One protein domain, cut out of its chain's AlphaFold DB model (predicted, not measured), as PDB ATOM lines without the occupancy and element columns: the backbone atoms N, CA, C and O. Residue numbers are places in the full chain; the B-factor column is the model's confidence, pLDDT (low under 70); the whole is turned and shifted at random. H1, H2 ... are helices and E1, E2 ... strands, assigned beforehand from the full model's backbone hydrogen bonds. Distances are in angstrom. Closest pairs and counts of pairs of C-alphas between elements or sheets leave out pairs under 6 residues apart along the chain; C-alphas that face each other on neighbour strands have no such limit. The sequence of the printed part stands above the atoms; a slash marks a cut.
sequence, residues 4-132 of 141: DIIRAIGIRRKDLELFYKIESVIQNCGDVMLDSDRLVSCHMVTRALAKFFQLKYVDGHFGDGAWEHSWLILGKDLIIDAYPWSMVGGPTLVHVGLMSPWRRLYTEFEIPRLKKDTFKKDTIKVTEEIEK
ATOM      1  N   ASP A   4     192.164 253.780 239.770       65.94
ATOM      2  CA  ASP A   4     192.172 252.456 240.398       65.94
ATOM      3  C   ASP A   4     191.274 252.394 241.638       65.94
ATOM      4  O   ASP A   4     190.590 251.396 241.851       65.94
ATOM      5  N   ILE A   5     191.180 253.488 242.402       68.44
ATOM      6  CA  ILE A   5     190.271 253.594 243.555       68.44
ATOM      7  C   ILE A   5     188.812 253.591 243.085       68.44
ATOM      8  O   ILE A   5     187.972 252.910 243.672       68.44
ATOM      9  N   ILE A   6     188.521 254.299 241.989       74.62
ATOM     10  CA  ILE A   6     187.182 254.343 241.381       74.62
ATOM     11  C   ILE A   6     186.729 252.932 240.987       74.62
ATOM     12  O   ILE A   6     185.592 252.547 241.272       74.62
ATOM     13  N   ARG A   7     187.626 252.139 240.379       74.06
ATOM     14  CA  ARG A   7     187.346 250.745 240.007       74.06
ATOM     15  C   ARG A   7     187.220 249.826 241.218       74.06
ATOM     16  O   ARG A   7     186.276 249.048 241.266       74.06
ATOM     17  N   ALA A   8     188.128 249.928 242.188       76.31
ATOM     18  CA  ALA A   8     188.144 249.063 243.367       76.31
ATOM     19  C   ALA A   8     186.893 249.230 244.247       76.31
ATOM     20  O   ALA A   8     186.389 248.255 244.795       76.31
ATOM     21  N   ILE A   9     186.377 250.457 244.357       82.50
ATOM     22  CA  ILE A   9     185.174 250.773 245.143       82.50
ATOM     23  C   ILE A   9     183.889 250.553 244.320       82.50
ATOM     24  O   ILE A   9     182.792 250.499 244.872       82.50
ATOM     25  N   GLY A  10     184.002 250.386 242.999       86.25
ATOM     26  CA  GLY A  10     182.853 250.163 242.122       86.25
ATOM     27  C   GLY A  10     181.972 251.405 241.956       86.25
ATOM     28  O   GLY A  10     180.751 251.283 241.847       86.25
ATOM     29  N   ILE A  11     182.568 252.603 241.941       90.81
ATOM     30  CA  ILE A  11     181.816 253.846 241.725       90.81
ATOM     31  C   ILE A  11     181.263 253.838 240.295       90.81
ATOM     32  O   ILE A  11     182.011 253.736 239.318       90.81
ATOM     33  N   ARG A  12     179.937 253.940 240.156       92.31
ATOM     34  CA  ARG A  12     179.286 253.897 238.842       92.31
ATOM     35  C   ARG A  12     179.562 255.197 238.095       92.31
ATOM     36  O   ARG A  12     179.539 256.277 238.679       92.31
ATOM     37  N   ARG A  13     179.697 255.112 236.770       91.19
ATOM     38  CA  ARG A  13     179.885 256.288 235.904       91.19
ATOM     39  C   ARG A  13     178.823 257.373 236.128       91.19
ATOM     40  O   ARG A  13     179.176 258.537 236.250       91.19
ATOM     41  N   LYS A  14     177.551 256.986 236.266       93.88
ATOM     42  CA  LYS A  14     176.449 257.925 236.534       93.88
ATOM     43  C   LYS A  14     176.584 258.677 237.864       93.88
ATOM     44  O   LYS A  14     176.128 259.808 237.967       93.88
ATOM     45  N   ASP A  15     177.213 258.064 238.869       94.62
ATOM     46  CA  ASP A  15     177.433 258.699 240.171       94.62
ATOM     47  C   ASP A  15     178.543 259.754 240.047       94.62
ATOM     48  O   ASP A  15     178.403 260.857 240.563       94.62
ATOM     49  N   LEU A  16     179.602 259.458 239.281       93.50
ATOM     50  CA  LEU A  16     180.637 260.442 238.940       93.50
ATOM     51  C   LEU A  16     180.072 261.602 238.118       93.50
ATOM     52  O   LEU A  16     180.360 262.753 238.418       93.50
ATOM     53  N   GLU A  17     179.253 261.318 237.105       95.06
ATOM     54  CA  GLU A  17     178.610 262.353 236.288       95.06
ATOM     55  C   GLU A  17     177.731 263.278 237.144       95.06
ATOM     56  O   GLU A  17     177.780 264.497 236.982       95.06
ATOM     57  N   LEU A  18     176.976 262.722 238.097       96.31
ATOM     58  CA  LEU A  18     176.183 263.511 239.040       96.31
ATOM     59  C   LEU A  18     177.062 264.325 240.001       96.31
ATOM     60  O   LEU A  18     176.790 265.505 240.221       96.31
ATOM     61  N   PHE A  19     178.140 263.736 240.524       95.81
ATOM     62  CA  PHE A  19     179.118 264.455 241.342       95.81
ATOM     63  C   PHE A  19     179.715 265.653 240.590       95.81
ATOM     64  O   PHE A  19     179.698 266.760 241.120       95.81
ATOM     65  N   TYR A  20     180.154 265.474 239.342       95.31
ATOM     66  CA  TYR A  20     180.727 266.559 238.538       95.31
ATOM     67  C   TYR A  20     179.718 267.665 238.210       95.31
ATOM     68  O   TYR A  20     180.084 268.839 238.156       95.31
ATOM     69  N   LYS A  21     178.431 267.329 238.036       96.56
ATOM     70  CA  LYS A  21     177.371 268.343 237.927       96.56
ATOM     71  C   LYS A  21     177.268 269.173 239.209       96.56
ATOM     72  O   LYS A  21     177.223 270.396 239.131       96.56
ATOM     73  N   ILE A  22     177.253 268.522 240.373       95.75
ATOM     74  CA  ILE A  22     177.188 269.195 241.681       95.75
ATOM     75  C   ILE A  22     178.435 270.055 241.925       95.75
ATOM     76  O   ILE A  22     178.312 271.201 242.350       95.75
ATOM     77  N   GLU A  23     179.622 269.536 241.612       94.75
ATOM     78  CA  GLU A  23     180.888 270.271 241.685       94.75
ATOM     79  C   GLU A  23     180.864 271.526 240.820       94.75
ATOM     80  O   GLU A  23     181.157 272.611 241.319       94.75
ATOM     81  N   SER A  24     180.433 271.397 239.564       94.31
ATOM     82  CA  SER A  24     180.300 272.534 238.654       94.31
ATOM     83  C   SER A  24     179.349 273.597 239.209       94.31
ATOM     84  O   SER A  24     179.668 274.784 239.172       94.31
ATOM     85  N   VAL A  25     178.219 273.192 239.804       95.12
ATOM     86  CA  VAL A  25     177.300 274.128 240.469       95.12
ATOM     87  C   VAL A  25     177.981 274.843 241.633       95.12
ATOM     88  O   VAL A  25     177.923 276.063 241.680       95.12
ATOM     89  N   ILE A  26     178.643 274.128 242.547       93.50
ATOM     90  CA  ILE A  26     179.287 274.737 243.724       93.50
ATOM     91  C   ILE A  26     180.402 275.702 243.309       93.50
ATOM     92  O   ILE A  26     180.464 276.815 243.819       93.50
ATOM     93  N   GLN A  27     181.257 275.303 242.365       91.75
ATOM     94  CA  GLN A  27     182.388 276.118 241.908       91.75
ATOM     95  C   GLN A  27     181.961 277.380 241.151       91.75
ATOM     96  O   GLN A  27     182.699 278.359 241.132       91.75
ATOM     97  N   ASN A  28     180.785 277.359 240.520       92.62
ATOM     98  CA  ASN A  28     180.245 278.506 239.796       92.62
ATOM     99  C   ASN A  28     179.176 279.259 240.590       92.62
ATOM    100  O   ASN A  28     178.629 280.232 240.070       92.62
ATOM    101  N   CYS A  29     178.823 278.819 241.797       91.06
ATOM    102  CA  CYS A  29     177.834 279.524 242.592       91.06
ATOM    103  C   CYS A  29     178.451 280.815 243.128       91.06
ATOM    104  O   CYS A  29     179.560 280.804 243.660       91.06
ATOM    105  N   GLY A  30     177.743 281.930 242.951       86.00
ATOM    106  CA  GLY A  30     178.194 283.214 243.473       86.00
ATOM    107  C   GLY A  30     178.125 283.268 244.999       86.00
ATOM    108  O   GLY A  30     177.564 282.385 245.656       86.00
ATOM    109  N   ASP A  31     178.661 284.347 245.560       88.25
ATOM    110  CA  ASP A  31     178.489 284.641 246.978       88.25
ATOM    111  C   ASP A  31     177.002 284.844 247.299       88.25
ATOM    112  O   ASP A  31     176.306 285.644 246.668       88.25
ATOM    113  N   VAL A  32     176.504 284.114 248.299       89.06
ATOM    114  CA  VAL A  32     175.126 284.262 248.777       89.06
ATOM    115  C   VAL A  32     175.131 285.201 249.972       89.06
ATOM    116  O   VAL A  32     175.618 284.856 251.049       89.06
ATOM    117  N   MET A  33     174.534 286.375 249.795       89.12
ATOM    118  CA  MET A  33     174.378 287.355 250.867       89.12
ATOM    119  C   MET A  33     173.155 287.001 251.722       89.12
ATOM    120  O   MET A  33     172.009 287.118 251.279       89.12
ATOM    121  N   LEU A  34     173.389 286.549 252.955       90.38
ATOM    122  CA  LEU A  34     172.329 286.357 253.946       90.38
ATOM    123  C   LEU A  34     172.013 287.675 254.667       90.38
ATOM    124  O   LEU A  34     172.794 288.623 254.634       90.38
ATOM    125  N   ASP A  35     170.863 287.741 255.347       86.06
ATOM    126  CA  ASP A  35     170.579 288.901 256.201       86.06
ATOM    127  C   ASP A  35     171.557 288.896 257.387       86.06
ATOM    128  O   ASP A  35     171.836 287.831 257.946       86.06
ATOM    129  N   SER A  36     172.011 290.072 257.837       78.50
ATOM    130  CA  SER A  36     172.813 290.273 259.064       78.50
ATOM    131  C   SER A  36     174.230 289.667 259.082       78.50
ATOM    132  O   SER A  36     174.626 289.108 260.102       78.50
ATOM    133  N   ASP A  37     174.983 289.751 257.978       77.75
ATOM    134  CA  ASP A  37     176.374 289.256 257.861       77.75
ATOM    135  C   ASP A  37     176.554 287.773 258.243       77.75
ATOM    136  O   ASP A  37     177.649 287.308 258.571       77.75
ATOM    137  N   ARG A  38     175.465 286.994 258.215       87.19
ATOM    138  CA  ARG A  38     175.516 285.561 258.498       87.19
ATOM    139  C   ARG A  38     176.233 284.834 257.367       87.19
ATOM    140  O   ARG A  38     175.984 285.088 256.191       87.19
ATOM    141  N   LEU A  39     177.067 283.870 257.738       90.06
ATOM    142  CA  LEU A  39     177.745 282.997 256.786       90.06
ATOM    143  C   LEU A  39     176.808 281.887 256.296       90.06
ATOM    144  O   LEU A  39     175.994 281.355 257.059       90.06
ATOM    145  N   VAL A  40     176.967 281.496 255.032       92.31
ATOM    146  CA  VAL A  40     176.315 280.305 254.482       92.31
ATOM    147  C   VAL A  40     176.845 279.065 255.194       92.31
ATOM    148  O   VAL A  40     178.046 278.812 255.224       92.31
ATOM    149  N   SER A  41     175.934 278.267 255.748       93.50
ATOM    150  CA  SER A  41     176.290 276.986 256.368       93.50
ATOM    151  C   SER A  41     176.277 275.832 255.360       93.50
ATOM    152  O   SER A  41     175.473 275.825 254.421       93.50
ATOM    153  N   CYS A  42     177.098 274.805 255.600       94.94
ATOM    154  CA  CYS A  42     177.109 273.563 254.817       94.94
ATOM    155  C   CYS A  42     175.731 272.874 254.776       94.94
ATOM    156  O   CYS A  42     175.346 272.311 253.748       94.94
ATOM    157  N   HIS A  43     174.944 272.989 255.850       96.88
ATOM    158  CA  HIS A  43     173.580 272.469 255.927       96.88
ATOM    159  C   HIS A  43     172.652 273.112 254.881       96.88
ATOM    160  O   HIS A  43     171.869 272.415 254.236       96.88
ATOM    161  N   MET A  44     172.738 274.435 254.682       96.81
ATOM    162  CA  MET A  44     171.901 275.153 253.707       96.81
ATOM    163  C   MET A  44     172.218 274.705 252.278       96.81
ATOM    164  O   MET A  44     171.309 274.383 251.514       96.81
ATOM    165  N   VAL A  45     173.510 274.636 251.951       96.19
ATOM    166  CA  VAL A  45     174.010 274.181 250.647       96.19
ATOM    167  C   VAL A  45     173.567 272.749 250.368       96.19
ATOM    168  O   VAL A  45     172.986 272.468 249.321       96.19
ATOM    169  N   THR A  46     173.790 271.847 251.325       97.50
ATOM    170  CA  THR A  46     173.439 270.431 251.181       97.50
ATOM    171  C   THR A  46     171.941 270.259 250.947       97.50
ATOM    172  O   THR A  46     171.537 269.549 250.029       97.50
ATOM    173  N   ARG A  47     171.093 270.957 251.711       97.81
ATOM    174  CA  ARG A  47     169.633 270.895 251.538       97.81
ATOM    175  C   ARG A  47     169.177 271.447 250.187       97.81
ATOM    176  O   ARG A  47     168.293 270.862 249.561       97.81
ATOM    177  N   ALA A  48     169.783 272.536 249.722       97.12
ATOM    178  CA  ALA A  48     169.487 273.107 248.412       97.12
ATOM    179  C   ALA A  48     169.857 272.143 247.271       97.12
ATOM    180  O   ALA A  48     169.032 271.870 246.400       97.12
ATOM    181  N   LEU A  49     171.059 271.559 247.306       97.44
ATOM    182  CA  LEU A  49     171.501 270.574 246.312       97.44
ATOM    183  C   LEU A  49     170.635 269.310 246.335       97.44
ATOM    184  O   LEU A  49     170.234 268.828 245.278       97.44
ATOM    185  N   ALA A  50     170.297 268.806 247.526       98.12
ATOM    186  CA  ALA A  50     169.417 267.652 247.698       98.12
ATOM    187  C   ALA A  50     168.056 267.862 247.022       98.12
ATOM    188  O   ALA A  50     167.552 266.957 246.357       98.12
ATOM    189  N   LYS A  51     167.491 269.072 247.140       97.75
ATOM    190  CA  LYS A  51     166.230 269.444 246.492       97.75
ATOM    191  C   LYS A  51     166.329 269.377 244.968       97.75
ATOM    192  O   LYS A  51     165.450 268.792 244.346       97.75
ATOM    193  N   PHE A  52     167.362 269.978 244.372       97.06
ATOM    194  CA  PHE A  52     167.494 270.010 242.913       97.06
ATOM    195  C   PHE A  52     167.821 268.635 242.355       97.06
ATOM    196  O   PHE A  52     167.065 268.127 241.544       97.06
ATOM    197  N   PHE A  53     168.878 267.992 242.843       97.00
ATOM    198  CA  PHE A  53     169.346 266.707 242.321       97.00
ATOM    199  C   PHE A  53     168.548 265.494 242.829       97.00
ATOM    200  O   PHE A  53     168.936 264.357 242.568       97.00
ATOM    201  N   GLN A  54     167.448 265.721 243.561       97.06
ATOM    202  CA  GLN A  54     166.576 264.689 244.138       97.06
ATOM    203  C   GLN A  54     167.342 263.648 244.975       97.06
ATOM    204  O   GLN A  54     167.016 262.458 244.991       97.06
ATOM    205  N   LEU A  55     168.378 264.101 245.680       97.50
ATOM    206  CA  LEU A  55     169.185 263.268 246.563       97.50
ATOM    207  C   LEU A  55     168.646 263.330 247.990       97.50
ATOM    208  O   LEU A  55     168.051 264.319 248.420       97.50
ATOM    209  N   LYS A  56     168.899 262.274 248.761       98.00
ATOM    210  CA  LYS A  56     168.748 262.353 250.216       98.00
ATOM    211  C   LYS A  56     169.928 263.130 250.790       98.00
ATOM    212  O   LYS A  56     171.033 263.066 250.251       98.00
ATOM    213  N   TYR A  57     169.702 263.809 251.903       98.00
ATOM    214  CA  TYR A  57     170.765 264.381 252.719       98.00
ATOM    215  C   TYR A  57     170.684 263.834 254.139       98.00
ATOM    216  O   TYR A  57     169.635 263.340 254.558       98.00
ATOM    217  N   VAL A  58     171.799 263.930 254.851       97.88
ATOM    218  CA  VAL A  58     171.910 263.598 256.271       97.88
ATOM    219  C   VAL A  58     172.553 264.779 256.984       97.88
ATOM    220  O   VAL A  58     173.479 265.394 256.454       97.88
ATOM    221  N   ASP A  59     172.030 265.086 258.166       98.00
ATOM    222  CA  ASP A  59     172.622 266.024 259.115       98.00
ATOM    223  C   ASP A  59     173.352 265.214 260.199       98.00
ATOM    224  O   ASP A  59     172.937 264.106 260.557       98.00
ATOM    225  N   GLY A  60     174.457 265.739 260.712       96.81
ATOM    226  CA  GLY A  60     175.238 265.038 261.714       96.81
ATOM    227  C   GLY A  60     176.482 265.787 262.154       96.81
ATOM    228  O   GLY A  60     176.495 267.014 262.208       96.81
ATOM    229  N   HIS A  61     177.534 265.037 262.456       96.31
ATOM    230  CA  HIS A  61     178.839 265.574 262.799       96.31
ATOM    231  C   HIS A  61     179.942 265.039 261.886       96.31
ATOM    232  O   HIS A  61     179.912 263.877 261.473       96.31
ATOM    233  N   PHE A  62     180.941 265.886 261.644       95.12
ATOM    234  CA  PHE A  62     182.235 265.532 261.087       95.12
ATOM    235  C   PHE A  62     183.312 265.510 262.186       95.12
ATOM    236  O   PHE A  62     183.374 266.413 263.023       95.12
ATOM    237  N   GLY A  63     184.187 264.503 262.162       93.00
ATOM    238  CA  GLY A  63     185.349 264.420 263.052       93.00
ATOM    239  C   GLY A  63     185.004 264.019 264.485       93.00
ATOM    240  O   GLY A  63     185.354 264.739 265.411       93.00
ATOM    241  N   ASP A  64     184.312 262.888 264.659       87.94
ATOM    242  CA  ASP A  64     183.970 262.323 265.979       87.94
ATOM    243  C   ASP A  64     183.195 263.301 266.887       87.94
ATOM    244  O   ASP A  64     183.496 263.490 268.062       87.94
ATOM    245  N   GLY A  65     182.207 263.994 266.310       88.31
ATOM    246  CA  GLY A  65     181.384 264.964 267.040       88.31
ATOM    247  C   GLY A  65     181.944 266.388 267.086       88.31
ATOM    248  O   GLY A  65     181.299 267.260 267.659       88.31
ATOM    249  N   ALA A  66     183.111 266.651 266.488       91.62
ATOM    250  CA  ALA A  66     183.760 267.957 266.588       91.62
ATOM    251  C   ALA A  66     182.991 269.090 265.886       91.62
ATOM    252  O   ALA A  66     182.943 270.207 266.401       91.62
ATOM    253  N   TRP A  67     182.397 268.818 264.720       93.94
ATOM    254  CA  TRP A  67     181.769 269.850 263.892       93.94
ATOM    255  C   TRP A  67     180.409 269.400 263.387       93.94
ATOM    256  O   TRP A  67     180.311 268.332 262.796       93.94
ATOM    257  N   GLU A  68     179.369 270.210 263.580       95.75
ATOM    258  CA  GLU A  68     178.086 269.985 262.908       95.75
ATOM    259  C   GLU A  68     178.269 270.034 261.387       95.75
ATOM    260  O   GLU A  68     178.966 270.907 260.866       95.75
ATOM    261  N   HIS A  69     177.656 269.084 260.681       96.88
ATOM    262  CA  HIS A  69     177.861 268.918 259.249       96.88
ATOM    263  C   HIS A  69     176.660 268.304 258.525       96.88
ATOM    264  O   HIS A  69     175.817 267.662 259.151       96.88
ATOM    265  N   SER A  70     176.593 268.471 257.203       97.44
ATOM    266  CA  SER A  70     175.652 267.740 256.342       97.44
ATOM    267  C   SER A  70     176.326 267.244 255.079       97.44
ATOM    268  O   SER A  70     177.227 267.887 254.546       97.44
ATOM    269  N   TRP A  71     175.822 266.131 254.556       97.81
ATOM    270  CA  TRP A  71     176.279 265.547 253.299       97.81
ATOM    271  C   TRP A  71     175.114 264.964 252.492       97.81
ATOM    272  O   TRP A  71     174.044 264.656 253.024       97.81
ATOM    273  N   LEU A  72     175.322 264.814 251.184       98.25
ATOM    274  CA  LEU A  72     174.376 264.169 250.271       98.25
ATOM    275  C   LEU A  72     174.652 262.667 250.202       98.25
ATOM    276  O   LEU A  72     175.804 262.239 250.215       98.25
ATOM    277  N   ILE A  73     173.604 261.866 250.044       97.94
ATOM    278  CA  ILE A  73     173.703 260.416 249.858       97.94
ATOM    279  C   ILE A  73     173.624 260.098 248.361       97.94
ATOM    280  O   ILE A  73     172.578 260.294 247.743       97.94
ATOM    281  N   LEU A  74     174.713 259.578 247.788       94.88
ATOM    282  CA  LEU A  74     174.834 259.241 246.358       94.88
ATOM    283  C   LEU A  74     174.686 257.729 246.083       94.88
ATOM    284  O   LEU A  74     174.597 257.285 244.939       94.88
ATOM    285  N   GLY A  75     174.634 256.913 247.133       91.50
ATOM    286  CA  GLY A  75     174.491 255.464 247.055       91.50
ATOM    287  C   GLY A  75     174.503 254.827 248.442       91.50
ATOM    288  O   GLY A  75     174.324 255.514 249.440       91.50
ATOM    289  N   LYS A  76     174.723 253.509 248.510       89.75
ATOM    290  CA  LYS A  76     174.762 252.775 249.788       89.75
ATOM    291  C   LYS A  76     175.914 253.232 250.691       89.75
ATOM    292  O   LYS A  76     175.709 253.432 251.879       89.75
ATOM    293  N   ASP A  77     177.098 253.394 250.108       94.69
ATOM    294  CA  ASP A  77     178.353 253.642 250.827       94.69
ATOM    295  C   ASP A  77     179.106 254.850 250.238       94.69
ATOM    296  O   ASP A  77     180.326 254.956 250.355       94.69
ATOM    297  N   LEU A  78     178.390 255.744 249.554       96.38
ATOM    298  CA  LEU A  78     178.958 256.872 248.824       96.38
ATOM    299  C   LEU A  78     178.194 258.146 249.172       96.38
ATOM    300  O   LEU A  78     176.971 258.202 249.014       96.38
ATOM    301  N   ILE A  79     178.927 259.157 249.620       97.56
ATOM    302  CA  ILE A  79     178.383 260.465 249.976       97.56
ATOM    303  C   ILE A  79     179.097 261.567 249.200       97.56
ATOM    304  O   ILE A  79     180.238 261.391 248.763       97.56
ATOM    305  N   ILE A  80     178.423 262.701 249.044       97.12
ATOM    306  CA  ILE A  80     179.043 263.940 248.582       97.12
ATOM    307  C   ILE A  80     179.065 264.892 249.767       97.12
ATOM    308  O   ILE A  80     178.013 265.316 250.253       97.12
ATOM    309  N   ASP A  81     180.267 265.222 250.210       96.06
ATOM    310  CA  ASP A  81     180.494 266.328 251.117       96.06
ATOM    311  C   ASP A  81     180.512 267.619 250.296       96.06
ATOM    312  O   ASP A  81     181.410 267.843 249.483       96.06
ATOM    313  N   ALA A  82     179.469 268.434 250.439       93.00
ATOM    314  CA  ALA A  82     179.331 269.672 249.677       93.00
ATOM    315  C   ALA A  82     180.223 270.809 250.214       93.00
ATOM    316  O   ALA A  82     180.272 271.879 249.606       93.00
ATOM    317  N   TYR A  83     180.894 270.599 251.354       85.31
ATOM    318  CA  TYR A  83     181.789 271.562 251.983       85.31
ATOM    319  C   TYR A  83     183.260 271.136 251.784       85.31
ATOM    320  O   TYR A  83     183.559 269.943 251.803       85.31
ATOM    321  N   PRO A  84     184.204 272.080 251.625       77.81
ATOM    322  CA  PRO A  84     184.023 273.523 251.703       77.81
ATOM    323  C   PRO A  84     183.318 274.138 250.489       77.81
ATOM    324  O   PRO A  84     183.680 273.905 249.337       77.81
ATOM    325  N   TRP A  85     182.322 274.980 250.774       72.62
ATOM    326  CA  TRP A  85     181.741 275.894 249.794       72.62
ATOM    327  C   TRP A  85     182.762 276.993 249.500       72.62
ATOM    328  O   TRP A  85     183.388 277.491 250.433       72.62
ATOM    329  N   SER A  86     182.952 277.326 248.223       60.06
ATOM    330  CA  SER A  86     183.828 278.411 247.748       60.06
ATOM    331  C   SER A  86     185.302 278.404 248.213       60.06
ATOM    332  O   SER A  86     186.004 279.390 247.995       60.06
ATOM    333  N   MET A  87     185.830 277.305 248.775       63.09
ATOM    334  CA  MET A  87     187.272 277.163 249.049       63.09
ATOM    335  C   MET A  87     187.995 276.321 247.992       63.09
ATOM    336  O   MET A  87     187.390 275.553 247.241       63.09
ATOM    337  N   VAL A  88     189.327 276.444 247.979       60.78
ATOM    338  CA  VAL A  88     190.251 275.668 247.140       60.78
ATOM    339  C   VAL A  88     190.049 274.169 247.401       60.78
ATOM    340  O   VAL A  88     190.523 273.638 248.402       60.78
ATOM    341  N   GLY A  89     189.321 273.496 246.508       73.25
ATOM    342  CA  GLY A  89     189.077 272.051 246.565       73.25
ATOM    343  C   GLY A  89     187.677 271.628 246.119       73.25
ATOM    344  O   GLY A  89     187.551 270.575 245.505       73.25
ATOM    345  N   GLY A  90     186.655 272.460 246.353       86.00
ATOM    346  CA  GLY A  90     185.266 272.126 246.021       86.00
ATOM    347  C   GLY A  90     184.693 270.954 246.841       86.00
ATOM    348  O   GLY A  90     185.284 270.549 247.845       86.00
ATOM    349  N   PRO A  91     183.525 270.413 246.446       93.00
ATOM    350  CA  PRO A  91     182.936 269.257 247.113       93.00
ATOM    351  C   PRO A  91     183.814 268.011 246.989       93.00
ATOM    352  O   PRO A  91     184.534 267.820 246.010       93.00
ATOM    353  N   THR A  92     183.681 267.096 247.944       93.38
ATOM    354  CA  THR A  92     184.406 265.822 247.944       93.38
ATOM    355  C   THR A  92     183.473 264.627 247.824       93.38
ATOM    356  O   THR A  92     182.455 264.513 248.503       93.38
ATOM    357  N   LEU A  93     183.849 263.690 246.952       94.75
ATOM    358  CA  LEU A  93     183.201 262.390 246.841       94.75
ATOM    359  C   LEU A  93     183.859 261.410 247.817       94.75
ATOM    360  O   LEU A  93     185.037 261.075 247.661       94.75
ATOM    361  N   VAL A  94     183.103 260.935 248.804       94.62
ATOM    362  CA  VAL A  94     183.642 260.147 249.919       94.62
ATOM    363  C   VAL A  94     182.980 258.777 249.978       94.62
ATOM    364  O   VAL A  94     181.759 258.647 250.040       94.62
ATOM    365  N   HIS A  95     183.802 257.729 249.992       94.81
ATOM    366  CA  HIS A  95     183.344 256.375 250.282       94.81
ATOM    367  C   HIS A  95     183.297 256.159 251.799       94.81
ATOM    368  O   HIS A  95     184.314 256.317 252.473       94.81
ATOM    369  N   VAL A  96     182.147 255.759 252.337       95.19
ATOM    370  CA  VAL A  96     181.888 255.559 253.779       95.19
ATOM    371  C   VAL A  96     181.492 254.114 254.117       95.19
ATOM    372  O   VAL A  96     180.866 253.847 255.143       95.19
ATOM    373  N   GLY A  97     181.887 253.157 253.271       93.75
ATOM    374  CA  GLY A  97     181.653 251.731 253.507       93.75
ATOM    375  C   GLY A  97     182.333 251.201 254.774       93.75
ATOM    376  O   GLY A  97     183.156 251.872 255.392       93.75
ATOM    377  N   LEU A  98     181.999 249.967 255.172       92.19
ATOM    378  CA  LEU A  98     182.424 249.349 256.443       92.19
ATOM    379  C   LEU A  98     183.931 249.452 256.739       92.19
ATOM    380  O   LEU A  98     184.310 249.700 257.878       92.19
ATOM    381  N   MET A  99     184.774 249.288 255.718       90.31
ATOM    382  CA  MET A  99     186.237 249.324 255.842       90.31
ATOM    383  C   MET A  99     186.839 250.710 255.566       90.31
ATOM    384  O   MET A  99     188.058 250.860 255.549       90.31
ATOM    385  N   SER A 100     186.008 251.724 255.307       91.44
ATOM    386  CA  SER A 100     186.489 253.074 255.043       91.44
ATOM    387  C   SER A 100     186.852 253.784 256.350       91.44
ATOM    388  O   SER A 100     185.999 253.869 257.239       91.44
ATOM    389  N   PRO A 101     188.053 254.378 256.470       90.81
ATOM    390  CA  PRO A 101     188.401 255.189 257.637       90.81
ATOM    391  C   PRO A 101     187.474 256.406 257.782       90.81
ATOM    392  O   PRO A 101     187.178 256.829 258.898       90.81
ATOM    393  N   TRP A 102     186.941 256.914 256.665       93.44
ATOM    394  CA  TRP A 102     186.012 258.043 256.642       93.44
ATOM    395  C   TRP A 102     184.688 257.742 257.336       93.44
ATOM    396  O   TRP A 102     184.062 258.656 257.859       93.44
ATOM    397  N   ARG A 103     184.266 256.472 257.413       94.31
ATOM    398  CA  ARG A 103     182.983 256.094 258.024       94.31
ATOM    399  C   ARG A 103     182.835 256.610 259.457       94.31
ATOM    400  O   ARG A 103     181.740 256.983 259.846       94.31
ATOM    401  N   ARG A 104     183.919 256.619 260.238       93.69
ATOM    402  CA  ARG A 104     183.897 257.101 261.632       93.69
ATOM    403  C   ARG A 104     183.881 258.623 261.737       93.69
ATOM    404  O   ARG A 104     183.519 259.154 262.776       93.69
ATOM    405  N   LEU A 105     184.286 259.317 260.676       95.62
ATOM    406  CA  LEU A 105     184.297 260.772 260.660       95.62
ATOM    407  C   LEU A 105     182.902 261.337 260.417       95.62
ATOM    408  O   LEU A 105     182.623 262.391 260.961       95.62
ATOM    409  N   TYR A 106     182.034 260.641 259.679       96.38
ATOM    410  CA  TYR A 106     180.668 261.082 259.389       96.38
ATOM    411  C   TYR A 106     179.660 260.329 260.261       96.38
ATOM    412  O   TYR A 106     179.357 259.163 260.004       96.38
ATOM    413  N   THR A 107     179.129 260.997 261.285       96.00
ATOM    414  CA  THR A 107     178.160 260.402 262.220       96.00
ATOM    415  C   THR A 107     176.835 261.142 262.146       96.00
ATOM    416  O   THR A 107     176.792 262.340 262.400       96.00
ATOM    417  N   GLU A 108     175.757 260.442 261.797       96.50
ATOM    418  CA  GLU A 108     174.404 261.011 261.752       96.50
ATOM    419  C   GLU A 108     173.961 261.492 263.139       96.50
ATOM    420  O   GLU A 108     174.146 260.803 264.144       96.50
ATOM    421  N   PHE A 109     173.386 262.691 263.190       95.75
ATOM    422  CA  PHE A 109     172.898 263.297 264.422       95.75
ATOM    423  C   PHE A 109     171.849 264.364 264.113       95.75
ATOM    424  O   PHE A 109     172.020 265.194 263.221       95.75
ATOM    425  N   GLU A 110     170.757 264.379 264.874       94.38
ATOM    426  CA  GLU A 110     169.724 265.392 264.696       94.38
ATOM    427  C   GLU A 110     170.164 266.731 265.292       94.38
ATOM    428  O   GLU A 110     170.488 266.818 266.472       94.38
ATOM    429  N   ILE A 111     170.098 267.800 264.498       94.38
ATOM    430  CA  ILE A 111     170.496 269.145 264.923       94.38
ATOM    431  C   ILE A 111     169.242 270.033 265.075       94.38
ATOM    432  O   ILE A 111     168.738 270.580 264.083       94.38
ATOM    433  N   PRO A 112     168.724 270.262 266.303       93.62
ATOM    434  CA  PRO A 112     167.449 270.958 266.504       93.62
ATOM    435  C   PRO A 112     167.426 272.396 265.971       93.62
ATOM    436  O   PRO A 112     166.389 272.877 265.507       93.62
ATOM    437  N   ARG A 113     168.565 273.103 265.992       92.19
ATOM    438  CA  ARG A 113     168.646 274.501 265.531       92.19
ATOM    439  C   ARG A 113     168.349 274.669 264.036       92.19
ATOM    440  O   ARG A 113     167.884 275.741 263.653       92.19
ATOM    441  N   LEU A 114     168.508 273.621 263.224       93.06
ATOM    442  CA  LEU A 114     168.182 273.638 261.789       93.06
ATOM    443  C   LEU A 114     166.666 273.634 261.510       93.06
ATOM    444  O   LEU A 114     166.243 273.729 260.357       93.06
ATOM    445  N   LYS A 115     165.828 273.517 262.553       91.94
ATOM    446  CA  LYS A 115     164.360 273.600 262.456       91.94
ATOM    447  C   LYS A 115     163.821 275.028 262.606       91.94
ATOM    448  O   LYS A 115     162.642 275.254 262.328       91.94
ATOM    449  N   LYS A 116     164.659 275.985 263.024       94.19
ATOM    450  CA  LYS A 116     164.276 277.394 263.212       94.19
ATOM    451  C   LYS A 116     163.903 278.048 261.877       94.19
ATOM    452  O   LYS A 116     164.518 277.779 260.848       94.19
ATOM    453  N   ASP A 117     162.933 278.958 261.897       94.12
ATOM    454  CA  ASP A 117     162.453 279.614 260.671       94.12
ATOM    455  C   ASP A 117     163.501 280.517 260.018       94.12
ATOM    456  O   ASP A 117     163.515 280.652 258.797       94.12
ATOM    457  N   THR A 118     164.417 281.084 260.805       92.88
ATOM    458  CA  THR A 118     165.564 281.836 260.282       92.88
ATOM    459  C   THR A 118     166.427 280.969 259.369       92.88
ATOM    460  O   THR A 118     166.709 281.363 258.243       92.88
ATOM    461  N   PHE A 119     166.750 279.747 259.803       94.44
ATOM    462  CA  PHE A 119     167.512 278.792 259.001       94.44
ATOM    463  C   PHE A 119     166.773 278.419 257.709       94.44
ATOM    464  O   PHE A 119     167.383 278.358 256.642       94.44
ATOM    465  N   LYS A 120     165.451 278.208 257.774       95.06
ATOM    466  CA  LYS A 120     164.639 277.905 256.584       95.06
ATOM    467  C   LYS A 120     164.663 279.057 255.578       95.06
ATOM    468  O   LYS A 120     164.866 278.809 254.395       95.06
ATOM    469  N   LYS A 121     164.486 280.299 256.043       95.31
ATOM    470  CA  LYS A 121     164.539 281.499 255.193       95.31
ATOM    471  C   LYS A 121     165.902 281.653 254.519       95.31
ATOM    472  O   LYS A 121     165.956 281.855 253.311       95.31
ATOM    473  N   ASP A 122     166.985 281.478 255.269       95.62
ATOM    474  CA  ASP A 122     168.341 281.531 254.715       95.62
ATOM    475  C   ASP A 122     168.582 280.391 253.705       95.62
ATOM    476  O   ASP A 122     169.147 280.611 252.635       95.62
ATOM    477  N   THR A 123     168.069 279.186 253.983       96.19
ATOM    478  CA  THR A 123     168.143 278.045 253.051       96.19
ATOM    479  C   THR A 123     167.423 278.338 251.734       96.19
ATOM    480  O   THR A 123     167.901 277.922 250.680       96.19
ATOM    481  N   ILE A 124     166.298 279.064 251.758       96.56
ATOM    482  CA  ILE A 124     165.586 279.473 250.536       96.56
ATOM    483  C   ILE A 124     166.482 280.363 249.670       96.56
ATOM    484  O   ILE A 124     166.629 280.076 248.488       96.56
ATOM    485  N   LYS A 125     167.161 281.357 250.254       95.75
ATOM    486  CA  LYS A 125     168.080 282.237 249.507       95.75
ATOM    487  C   LYS A 125     169.225 281.464 248.851       95.75
ATOM    488  O   LYS A 125     169.524 281.666 247.678       95.75
ATOM    489  N   VAL A 126     169.831 280.530 249.588       95.75
ATOM    490  CA  VAL A 126     170.879 279.643 249.049       95.75
ATOM    491  C   VAL A 126     170.325 278.767 247.920       95.75
ATOM    492  O   VAL A 126     170.978 278.578 246.897       95.75
ATOM    493  N   THR A 127     169.095 278.269 248.074       97.06
ATOM    494  CA  THR A 127     168.406 277.475 247.048       97.06
ATOM    495  C   THR A 127     168.175 278.282 245.771       97.06
ATOM    496  O   THR A 127     168.431 277.772 244.687       97.06
ATOM    497  N   GLU A 128     167.728 279.534 245.880       96.38
ATOM    498  CA  GLU A 128     167.510 280.420 244.731       96.38
ATOM    499  C   GLU A 128     168.808 280.692 243.964       96.38
ATOM    500  O   GLU A 128     168.809 280.686 242.733       96.38
ATOM    501  N   GLU A 129     169.927 280.896 244.661       95.81
ATOM    502  CA  GLU A 129     171.209 281.138 243.995       95.81
ATOM    503  C   GLU A 129     171.761 279.883 243.302       95.81
ATOM    504  O   GLU A 129     172.234 279.947 242.161       95.81
ATOM    505  N   ILE A 130     171.608 278.714 243.932       96.19
ATOM    506  CA  ILE A 130     171.913 277.428 243.294       96.19
ATOM    507  C   ILE A 130     171.039 277.222 242.052       96.19
ATOM    508  O   ILE A 130     171.542 276.789 241.017       96.19
ATOM    509  N   GLU A 131     169.755 277.585 242.106       97.12
ATOM    510  CA  GLU A 131     168.850 277.487 240.959       97.12
ATOM    511  C   GLU A 131     169.310 278.351 239.783       97.12
ATOM    512  O   GLU A 131     169.370 277.879 238.643       97.12
ATOM    513  N   LYS A 132     169.655 279.619 240.046       96.94
ATOM    514  CA  LYS A 132     170.194 280.526 239.023       96.94
ATOM    515  C   LYS A 132     171.461 279.952 238.405       96.94
ATOM    516  O   LYS A 132     171.615 279.989 237.184       96.94
TER     517      LYS A 132
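This is residues 4 to 132 of the 141 residues of an uncharacterized protein of Candidatus Yanofskybacteria bacterium CG10_big_fil_rev_8_21_14_0_10_36_16 (UniProt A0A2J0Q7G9). A strongly twisted five-stranded sheet, curled like part of a barrel, has H3 packed over one face on E2 and E1, while the long helix H2 runs past its E4 and E3 end. The second long helix, H6, packs on H3 away from the sheet, and small H1 lies at the far end of the longest axis from H6. The printed part has 129 residues, in the order H1 H2 H3 E1 E2 E3 E4 H4 E5 H5 H6, a mixed class of six named helices and five named strands. The sheet runs E4 E3 E2 E1 E5, all antiparallel. The whole is compact, with a radius of gyration of the C-alphas of 14.6 A and spans of 46 by 31 by 26 A.

Find C-alpha 4 at (192.172, 252.456, 240.398), where H1, residues 4 to 9, begins. H2 follows, residues 13 to 28, 22.6 A long, then H3, residues 42 to 52, 15.7 A. Look for E1 from C-alpha 56 at (168.748, 262.353, 250.216) to residue 62, 17.6 A, and E2 at residues 67 to 73, 18.7 A. E3 is residues 78 to 81, E4 92 to 95, H4 101 to 104, E5 106 to 108 and H5 112 to 115. H6, residues 117 to 132, runs 23.0 A to C-alpha 132 at (170.194, 280.526, 239.023).

Start with E1 to E4, a meander, each strand the antiparallel neighbour of the one before. Look for N 60 and O 69 at 2.8 A between E1 and E2, N 80 and O 72 at 2.9 A between E3 and E2, N 79 and O 94 at 2.9 A between E4 and E3, and N 61 and O 107 at 2.8 A between E1 and E5. H2 and H3 on one face of the sheet make two layers with it. H3 has a height over the sheet of 8.4 A; its closest C-alphas to E2 are those of His 43 and Ser 70, 5.2 A. H3 and H6 touch at Ala 48 and Thr 127, C-alphas 4.7 A apart, at a steep tilt of 55 degrees, the same way. H2 and H6 are close but not clearly touching, closest C-alphas Val 25 and Ile 130, 6.9 A. H4 only grazes the sheet; H1, H5 and H6 are not on it. In H1, H2, H3 and H6 every O i to N i+4 pair is within hydrogen-bond range; H4 and H5 are too short for one.

The C-alphas farthest apart, of Ala 8 and Ser 36, are 46.7 A apart. The printed part has no cut, and H2 to H3 is the one long link. Residues 4 to 5 and 86 to 88 have pLDDT under 70.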